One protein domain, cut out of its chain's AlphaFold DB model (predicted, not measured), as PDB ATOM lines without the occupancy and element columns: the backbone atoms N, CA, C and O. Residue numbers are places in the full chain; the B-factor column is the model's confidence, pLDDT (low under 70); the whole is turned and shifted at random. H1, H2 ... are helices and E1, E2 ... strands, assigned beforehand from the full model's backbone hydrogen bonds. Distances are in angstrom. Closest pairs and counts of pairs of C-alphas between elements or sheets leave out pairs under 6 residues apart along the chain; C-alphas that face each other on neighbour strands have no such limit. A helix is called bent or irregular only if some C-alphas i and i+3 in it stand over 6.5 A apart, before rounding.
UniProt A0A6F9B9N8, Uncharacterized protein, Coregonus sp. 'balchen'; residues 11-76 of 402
ATOM      1  N   ARG A  11      -8.584  -2.295  74.619       85.69
ATOM      2  CA  ARG A  11      -7.467  -3.244  74.561       85.69
ATOM      3  C   ARG A  11      -7.943  -4.637  74.185       85.69
ATOM      4  O   ARG A  11      -9.117  -4.962  74.330       85.69
ATOM      5  N   ILE A  12      -7.022  -5.466  73.704       85.44
ATOM      6  CA  ILE A  12      -7.271  -6.900  73.533       85.44
ATOM      7  C   ILE A  12      -7.289  -7.528  74.926       85.44
ATOM      8  O   ILE A  12      -6.406  -7.236  75.738       85.44
ATOM      9  N   ARG A  13      -8.274  -8.380  75.202       86.81
ATOM     10  CA  ARG A  13      -8.377  -9.087  76.481       86.81
ATOM     11  C   ARG A  13      -7.096  -9.882  76.772       86.81
ATOM     12  O   ARG A  13      -6.567 -10.553  75.889       86.81
ATOM     13  N   GLY A  14      -6.596  -9.788  77.997       85.69
ATOM     14  CA  GLY A  14      -5.295 -10.288  78.439       85.69
ATOM     15  C   GLY A  14      -4.143  -9.276  78.324       85.69
ATOM     16  O   GLY A  14      -3.083  -9.505  78.903       85.69
ATOM     17  N   THR A  15      -4.314  -8.146  77.623       86.81
ATOM     18  CA  THR A  15      -3.270  -7.103  77.479       86.81
ATOM     19  C   THR A  15      -3.494  -5.884  78.381       86.81
ATOM     20  O   THR A  15      -2.647  -4.987  78.452       86.81
ATOM     21  N   GLU A  16      -4.606  -5.845  79.114       84.94
ATOM     22  CA  GLU A  16      -4.994  -4.781  80.044       84.94
ATOM     23  C   GLU A  16      -3.967  -4.539  81.146       84.94
ATOM     24  O   GLU A  16      -3.774  -3.396  81.558       84.94
ATOM     25  N   HIS A  17      -3.256  -5.585  81.569       84.44
ATOM     26  CA  HIS A  17      -2.229  -5.505  82.605       84.44
ATOM     27  C   HIS A  17      -0.894  -4.942  82.104       84.44
ATOM     28  O   HIS A  17      -0.013  -4.667  82.915       84.44
ATOM     29  N   THR A  18      -0.745  -4.750  80.790       86.88
ATOM     30  CA  THR A  18       0.474  -4.210  80.182       86.88
ATOM     31  C   THR A  18       0.421  -2.686  80.228       86.88
ATOM     32  O   THR A  18       0.061  -2.013  79.257       86.88
ATOM     33  N   TYR A  19       0.727  -2.133  81.396       90.00
ATOM     34  CA  TYR A  19       0.929  -0.705  81.595       90.00
ATOM     35  C   TYR A  19       2.284  -0.493  82.259       90.00
ATOM     36  O   TYR A  19       2.578  -1.134  83.262       90.00
ATOM     37  N   ASN A  20       3.104   0.385  81.682       91.88
ATOM     38  CA  ASN A  20       4.388   0.768  82.250       91.88
ATOM     39  C   ASN A  20       4.353   2.272  82.560       91.88
ATOM     40  O   ASN A  20       4.213   3.060  81.620       91.88
ATOM     41  N   PRO A  21       4.423   2.676  83.840       93.75
ATOM     42  CA  PRO A  21       4.480   4.078  84.225       93.75
ATOM     43  C   PRO A  21       5.618   4.833  83.534       93.75
ATOM     44  O   PRO A  21       6.758   4.375  83.509       93.75
ATOM     45  N   VAL A  22       5.311   6.017  83.007       94.06
ATOM     46  CA  VAL A  22       6.300   6.923  82.412       94.06
ATOM     47  C   VAL A  22       6.424   8.157  83.296       94.06
ATOM     48  O   VAL A  22       5.418   8.692  83.769       94.06
ATOM     49  N   LEU A  23       7.662   8.594  83.533       95.25
ATOM     50  CA  LEU A  23       7.948   9.811  84.289       95.25
ATOM     51  C   LEU A  23       7.370  11.032  83.576       95.25
ATOM     52  O   LEU A  23       7.519  11.190  82.363       95.25
ATOM     53  N   CYS A  24       6.727  11.902  84.349       94.62
ATOM     54  CA  CYS A  24       6.232  13.170  83.846       94.62
ATOM     55  C   CYS A  24       7.413  14.069  83.456       94.62
ATOM     56  O   CYS A  24       8.322  14.285  84.255       94.62
ATOM     57  N   GLN A  25       7.390  14.577  82.223       93.69
ATOM     58  CA  GLN A  25       8.382  15.522  81.695       93.69
ATOM     59  C   GLN A  25       7.815  16.944  81.555       93.69
ATOM     60  O   GLN A  25       8.483  17.817  81.011       93.69
ATOM     61  N   ASP A  26       6.575  17.177  81.997       91.81
ATOM     62  CA  ASP A  26       5.935  18.485  81.882       91.81
ATOM     63  C   ASP A  26       6.379  19.409  83.023       91.81
ATOM     64  O   ASP A  26       6.034  19.212  84.193       91.81
ATOM     65  N   ASP A  27       7.130  20.448  82.661       88.38
ATOM     66  CA  ASP A  27       7.640  21.464  83.582       88.38
ATOM     67  C   ASP A  27       6.542  22.299  84.250       88.38
ATOM     68  O   ASP A  27       6.808  22.920  85.286       88.38
ATOM     69  N   ASN A  28       5.335  22.324  83.674       90.94
ATOM     70  CA  ASN A  28       4.170  23.040  84.192       90.94
ATOM     71  C   ASN A  28       3.172  22.107  84.897       90.94
ATOM     72  O   ASN A  28       2.065  22.534  85.232       90.94
ATOM     73  N   CYS A  29       3.537  20.844  85.135       91.56
ATOM     74  CA  CYS A  29       2.669  19.915  85.844       91.56
ATOM     75  C   CYS A  29       2.405  20.378  87.288       91.56
ATOM     76  O   CYS A  29       3.326  20.724  88.029       91.56
ATOM     77  N   SER A  30       1.150  20.282  87.739       89.31
ATOM     78  CA  SER A  30       0.755  20.554  89.131       89.31
ATOM     79  C   SER A  30       1.419  19.624  90.157       89.31
ATOM     80  O   SER A  30       1.393  19.901  91.351       89.31
ATOM     81  N   GLY A  31       1.993  18.503  89.713       87.56
ATOM     82  CA  GLY A  31       2.735  17.557  90.549       87.56
ATOM     83  C   GLY A  31       4.189  17.948  90.821       87.56
ATOM     84  O   GLY A  31       4.861  17.235  91.564       87.56
ATOM     85  N   LYS A  32       4.687  19.052  90.249       87.94
ATOM     86  CA  LYS A  32       6.105  19.447  90.312       87.94
ATOM     87  C   LYS A  32       6.644  19.593  91.735       87.94
ATOM     88  O   LYS A  32       7.777  19.194  91.996       87.94
ATOM     89  N   ASP A  33       5.817  20.072  92.660       88.62
ATOM     90  CA  ASP A  33       6.194  20.250  94.070       88.62
ATOM     91  C   ASP A  33       6.543  18.922  94.766       88.62
ATOM     92  O   ASP A  33       7.216  18.906  95.794       88.62
ATOM     93  N   LYS A  34       6.116  17.790  94.192       86.81
ATOM     94  CA  LYS A  34       6.375  16.437  94.698       86.81
ATOM     95  C   LYS A  34       7.641  15.802  94.104       86.81
ATOM     96  O   LYS A  34       7.914  14.641  94.398       86.81
ATOM     97  N   GLY A  35       8.408  16.518  93.279       91.06
ATOM     98  CA  GLY A  35       9.618  15.994  92.638       91.06
ATOM     99  C   GLY A  35       9.324  15.039  91.475       91.06
ATOM    100  O   GLY A  35       8.401  15.264  90.690       91.06
ATOM    101  N   THR A  36      10.130  13.981  91.331       93.81
ATOM    102  CA  THR A  36       9.958  12.966  90.276       93.81
ATOM    103  C   THR A  36       8.642  12.220  90.463       93.81
ATOM    104  O   THR A  36       8.437  11.565  91.485       93.81
ATOM    105  N   HIS A  37       7.751  12.311  89.478       95.19
ATOM    106  CA  HIS A  37       6.407  11.756  89.574       95.19
ATOM    107  C   HIS A  37       5.927  11.154  88.249       95.19
ATOM    108  O   HIS A  37       6.502  11.365  87.181       95.19
ATOM    109  N   THR A  38       4.847  10.387  88.341       95.62
ATOM    110  CA  THR A  38       4.166   9.675  87.260       95.62
ATOM    111  C   THR A  38       2.659   9.927  87.349       95.62
ATOM    112  O   THR A  38       2.138  10.259  88.417       95.62
ATOM    113  N   HIS A  39       1.948   9.768  86.232       94.06
ATOM    114  CA  HIS A  39       0.498   9.964  86.160       94.06
ATOM    115  C   HIS A  39      -0.206   8.725  85.630       94.06
ATOM    116  O   HIS A  39       0.363   7.951  84.860       94.06
ATOM    117  N   CYS A  40      -1.475   8.567  85.997       92.25
ATOM    118  CA  CYS A  40      -2.344   7.624  85.310       92.25
ATOM    119  C   CYS A  40      -2.830   8.252  83.990       92.25
ATOM    120  O   CYS A  40      -3.382   9.349  84.031       92.25
ATOM    121  N   PRO A  41      -2.703   7.575  82.833       89.12
ATOM    122  CA  PRO A  41      -3.113   8.121  81.534       89.12
ATOM    123  C   PRO A  41      -4.630   8.304  81.392       89.12
ATOM    124  O   PRO A  41      -5.094   8.926  80.439       89.12
ATOM    125  N   PHE A  42      -5.406   7.723  82.306       87.75
ATOM    126  CA  PHE A  42      -6.864   7.753  82.285       87.75
ATOM    127  C   PHE A  42      -7.460   8.730  83.302       87.75
ATOM    128  O   PHE A  42      -8.599   9.152  83.124       87.75
ATOM    129  N   CYS A  43      -6.698   9.113  84.327       87.31
ATOM    130  CA  CYS A  43      -7.124  10.100  85.311       87.31
ATOM    131  C   CYS A  43      -6.665  11.502  84.918       87.31
ATOM    132  O   CYS A  43      -5.803  11.701  84.063       87.31
ATOM    133  N   THR A  44      -7.250  12.503  85.567       80.25
ATOM    134  CA  THR A  44      -6.803  13.886  85.422       80.25
ATOM    135  C   THR A  44      -5.354  14.031  85.885       80.25
ATOM    136  O   THR A  44      -4.993  13.507  86.938       80.25
ATOM    137  N   VAL A  45      -4.558  14.823  85.160       76.00
ATOM    138  CA  VAL A  45      -3.119  15.069  85.420       76.00
ATOM    139  C   VAL A  45      -2.843  15.660  86.818       76.00
ATOM    140  O   VAL A  45      -1.717  15.647  87.297       76.00
ATOM    141  N   ALA A  46      -3.877  16.117  87.530       77.81
ATOM    142  CA  ALA A  46      -3.775  16.552  88.921       77.81
ATOM    143  C   ALA A  46      -3.313  15.437  89.888       77.81
ATOM    144  O   ALA A  46      -2.682  15.727  90.906       77.81
ATOM    145  N   GLU A  47      -3.597  14.165  89.586       86.19
ATOM    146  CA  GLU A  47      -3.154  13.032  90.404       86.19
ATOM    147  C   GLU A  47      -1.730  12.614  90.004       86.19
ATOM    148  O   GLU A  47      -1.507  12.015  88.950       86.19
ATOM    149  N   ALA A  48      -0.756  12.955  90.851       92.56
ATOM    150  CA  ALA A  48       0.658  12.621  90.683       92.56
ATOM    151  C   ALA A  48       1.107  11.576  91.715       92.56
ATOM    152  O   ALA A  48       0.857  11.740  92.915       92.56
ATOM    153  N   TYR A  49       1.809  10.546  91.244       94.56
ATOM    154  CA  TYR A  49       2.320   9.422  92.030       94.56
ATOM    155  C   TYR A  49       3.848   9.392  91.995       94.56
ATOM    156  O   TYR A  49       4.442   9.473  90.922       94.56
ATOM    157  N   GLN A  50       4.489   9.250  93.154       95.12
ATOM    158  CA  GLN A  50       5.942   9.039  93.242       95.12
ATOM    159  C   GLN A  50       6.305   7.557  93.077       95.12
ATOM    160  O   GLN A  50       7.294   7.233  92.428       95.12
ATOM    161  N   ASP A  51       5.476   6.665  93.624       95.12
ATOM    162  CA  ASP A  51       5.696   5.222  93.576       95.12
ATOM    163  C   ASP A  51       4.981   4.583  92.361       95.12
ATOM    164  O   ASP A  51       3.743   4.637  92.274       95.12
ATOM    165  N   PRO A  52       5.720   3.947  91.429       93.88
ATOM    166  CA  PRO A  52       5.132   3.254  90.285       93.88
ATOM    167  C   PRO A  52       4.251   2.058  90.681       93.88
ATOM    168  O   PRO A  52       3.312   1.741  89.949       93.88
ATOM    169  N   VAL A  53       4.494   1.409  91.826       95.00
ATOM    170  CA  VAL A  53       3.688   0.280  92.326       95.00
ATOM    171  C   VAL A  53       2.293   0.755  92.720       95.00
ATOM    172  O   VAL A  53       1.295   0.140  92.332       95.00
ATOM    173  N   ILE A  54       2.200   1.891  93.419       95.19
ATOM    174  CA  ILE A  54       0.914   2.501  93.790       95.19
ATOM    175  C   ILE A  54       0.141   2.907  92.535       95.19
ATOM    176  O   ILE A  54      -1.064   2.664  92.439       95.19
ATOM    177  N   LEU A  55       0.825   3.478  91.543       94.69
ATOM    178  CA  LEU A  55       0.200   3.848  90.277       94.69
ATOM    179  C   LEU A  55      -0.289   2.619  89.487       94.69
ATOM    180  O   LEU A  55      -1.387   2.644  88.932       94.69
ATOM    181  N   LEU A  56       0.474   1.524  89.463       93.94
ATOM    182  CA  LEU A  56       0.050   0.260  88.851       93.94
ATOM    183  C   LEU A  56      -1.191  -0.319  89.542       93.94
ATOM    184  O   LEU A  56      -2.122  -0.768  88.865       93.94
ATOM    185  N   ALA A  57      -1.229  -0.276  90.875       93.56
ATOM    186  CA  ALA A  57      -2.384  -0.704  91.655       93.56
ATOM    187  C   ALA A  57      -3.610   0.177  91.371       93.56
ATOM    188  O   ALA A  57      -4.692  -0.347  91.097       93.56
ATOM    189  N   HIS A  58      -3.439   1.504  91.349       93.00
ATOM    190  CA  HIS A  58      -4.490   2.443  90.958       93.00
ATOM    191  C   HIS A  58      -5.027   2.110  89.565       93.00
ATOM    192  O   HIS A  58      -6.238   1.977  89.385       93.00
ATOM    193  N   TYR A  59      -4.130   1.936  88.591       92.50
ATOM    194  CA  TYR A  59      -4.496   1.665  87.209       92.50
ATOM    195  C   TYR A  59      -5.350   0.397  87.079       92.50
ATOM    196  O   TYR A  59      -6.407   0.418  86.440       92.50
ATOM    197  N   ARG A  60      -4.941  -0.683  87.756       91.38
ATOM    198  CA  ARG A  60      -5.691  -1.944  87.789       91.38
ATOM    199  C   ARG A  60      -7.074  -1.768  88.417       91.38
ATOM    200  O   ARG A  60      -8.080  -1.994  87.752       91.38
ATOM    201  N   ILE A  61      -7.130  -1.258  89.643       90.25
ATOM    202  CA  ILE A  61      -8.370  -1.202  90.431       90.25
ATOM    203  C   ILE A  61      -9.387  -0.213  89.840       90.25
ATOM    204  O   ILE A  61     -10.602  -0.427  89.910       90.25
ATOM    205  N   LYS A  62      -8.924   0.919  89.297       87.38
ATOM    206  CA  LYS A  62      -9.814   1.985  88.814       87.38
ATOM    207  C   LYS A  62     -10.259   1.784  87.372       87.38
ATOM    208  O   LYS A  62     -11.411   2.105  87.077       87.38
ATOM    209  N   HIS A  63      -9.392   1.264  86.504       89.50
ATOM    210  CA  HIS A  63      -9.645   1.240  85.060       89.50
ATOM    211  C   HIS A  63      -9.801  -0.169  84.495       89.50
ATOM    212  O   HIS A  63     -10.669  -0.369  83.645       89.50
ATOM    213  N   VAL A  64      -8.995  -1.127  84.968       89.56
ATOM    214  CA  VAL A  64      -8.991  -2.509  84.463       89.56
ATOM    215  C   VAL A  64     -10.112  -3.331  85.082       89.56
ATOM    216  O   VAL A  64     -10.987  -3.794  84.359       89.56
ATOM    217  N   ASP A  65     -10.154  -3.435  86.409       89.69
ATOM    218  CA  ASP A  65     -11.117  -4.288  87.122       89.69
ATOM    219  C   ASP A  65     -12.566  -3.805  86.945       89.69
ATOM    220  O   ASP A  65     -13.520  -4.564  87.093       89.69
ATOM    221  N   LYS A  66     -12.733  -2.519  86.613       87.31
ATOM    222  CA  LYS A  66     -14.026  -1.888  86.309       87.31
ATOM    223  C   LYS A  66     -14.301  -1.756  84.808       87.31
ATOM    224  O   LYS A  66     -15.266  -1.083  84.432       87.31
ATOM    225  N   GLY A  67     -13.430  -2.308  83.967       86.69
ATOM    226  CA  GLY A  67     -13.594  -2.341  82.521       86.69
ATOM    227  C   GLY A  67     -14.745  -3.254  82.091       86.69
ATOM    228  O   GLY A  67     -15.282  -4.026  82.883       86.69
ATOM    229  N   ILE A  68     -15.147  -3.139  80.826       86.94
ATOM    230  CA  ILE A  68     -16.194  -3.977  80.229       86.94
ATOM    231  C   ILE A  68     -15.563  -4.894  79.187       86.94
ATOM    232  O   ILE A  68     -14.961  -4.416  78.225       86.94
ATOM    233  N   ASP A  69     -15.753  -6.200  79.361       87.56
ATOM    234  CA  ASP A  69     -15.382  -7.217  78.381       87.56
ATOM    235  C   ASP A  69     -16.453  -7.311  77.282       87.56
ATOM    236  O   ASP A  69     -17.635  -7.528  77.557       87.56
ATOM    237  N   PHE A  70     -16.043  -7.190  76.018       83.94
ATOM    238  CA  PHE A  70     -16.923  -7.347  74.865       83.94
ATOM    239  C   PHE A  70     -16.181  -7.953  73.666       83.94
ATOM    240  O   PHE A  70     -15.224  -7.377  73.159       83.94
ATOM    241  N   ALA A  71     -16.642  -9.115  73.187       86.69
ATOM    242  CA  ALA A  71     -16.143  -9.775  71.971       86.69
ATOM    243  C   ALA A  71     -14.602  -9.941  71.894       86.69
ATOM    244  O   ALA A  71     -14.008  -9.807  70.828       86.69
ATOM    245  N   GLY A  72     -13.947 -10.230  73.026       85.38
ATOM    246  CA  GLY A  72     -12.486 -10.394  73.097       85.38
ATOM    247  C   GLY A  72     -11.698  -9.086  73.254       85.38
ATOM    248  O   GLY A  72     -10.469  -9.118  73.327       85.38
ATOM    249  N   LEU A  73     -12.390  -7.951  73.353       86.25
ATOM    250  CA  LEU A  73     -11.833  -6.660  73.742       86.25
ATOM    251  C   LEU A  73     -12.229  -6.334  75.183       86.25
ATOM    252  O   LEU A  73     -13.289  -6.749  75.646       86.25
ATOM    253  N   ILE A  74     -11.400  -5.549  75.860       87.69
ATOM    254  CA  ILE A  74     -11.703  -4.937  77.150       87.69
ATOM    255  C   ILE A  74     -11.676  -3.418  76.996       87.69
ATOM    256  O   ILE A  74     -10.701  -2.834  76.510       87.69
ATOM    257  N   VAL A  75     -12.776  -2.775  77.374       88.19
ATOM    258  CA  VAL A  75     -12.910  -1.318  77.373       88.19
ATOM    259  C   VAL A  75     -12.695  -0.818  78.795       88.19
ATOM    260  O   VAL A  75     -13.553  -0.979  79.662       88.19
ATOM    261  N   LEU A  76     -11.536  -0.211  79.033       88.44
ATOM    262  CA  LEU A  76     -11.159   0.397  80.301       88.44
ATOM    263  C   LEU A  76     -12.016   1.637  80.568       88.44
ATOM    264  O   LEU A  76     -12.220   2.476  79.684       88.44
TER     265      LEU A  76
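This is residues 11 to 76 of the 402 residues of an uncharacterized protein of Coregonus sp. 'balchen' (UniProt A0A6F9B9N8). With little regular structure, this is a rod built mostly of loop: a small two-stranded hairpin, E1 and E2, at one end, one helix, H1, between the ends, and loop at the other end around Asp 33. A long unnamed stretch, residues 11 to 51, starts beside E2 and reaches that far end. The 66 printed residues hold H1, E1, E2 in that order, a mixed class with 19 residues in named elements; the whole is only just loose, close to compact, with radius of gyration of the C-alphas 13.3 A and spans of 43 by 19 by 16 A.

Find E1, residues 68 to 70, and E2, residues 73 to 75, ending at C-alpha 75 (-12.910, -1.318, 77.373). H1, residues 52 to 64, starts at C-alpha 52 (5.132, 3.254, 90.285) and runs 16.3 A; it is neither bent nor irregular, but only just: C-alphas 61 and 64 are 6.1 A apart.

Look first at the hairpin: E1 and E2 are antiparallel at 151 degrees, with N 70 and O 73 2.8 A apart, within hydrogen-bond range. Residues 11 to 12 pair antiparallel with residues 73 to 74 of E2. H1 and E2 are only just apart, closest 8.2 A. In H1 every O i to N i+4 pair is within hydrogen-bond range.

The C-alphas farthest apart, Asp 33 and Ala 71, are 43.5 A apart. The printed part has no cut, both links are tight, and no printed residue is under 70 in pLDDT.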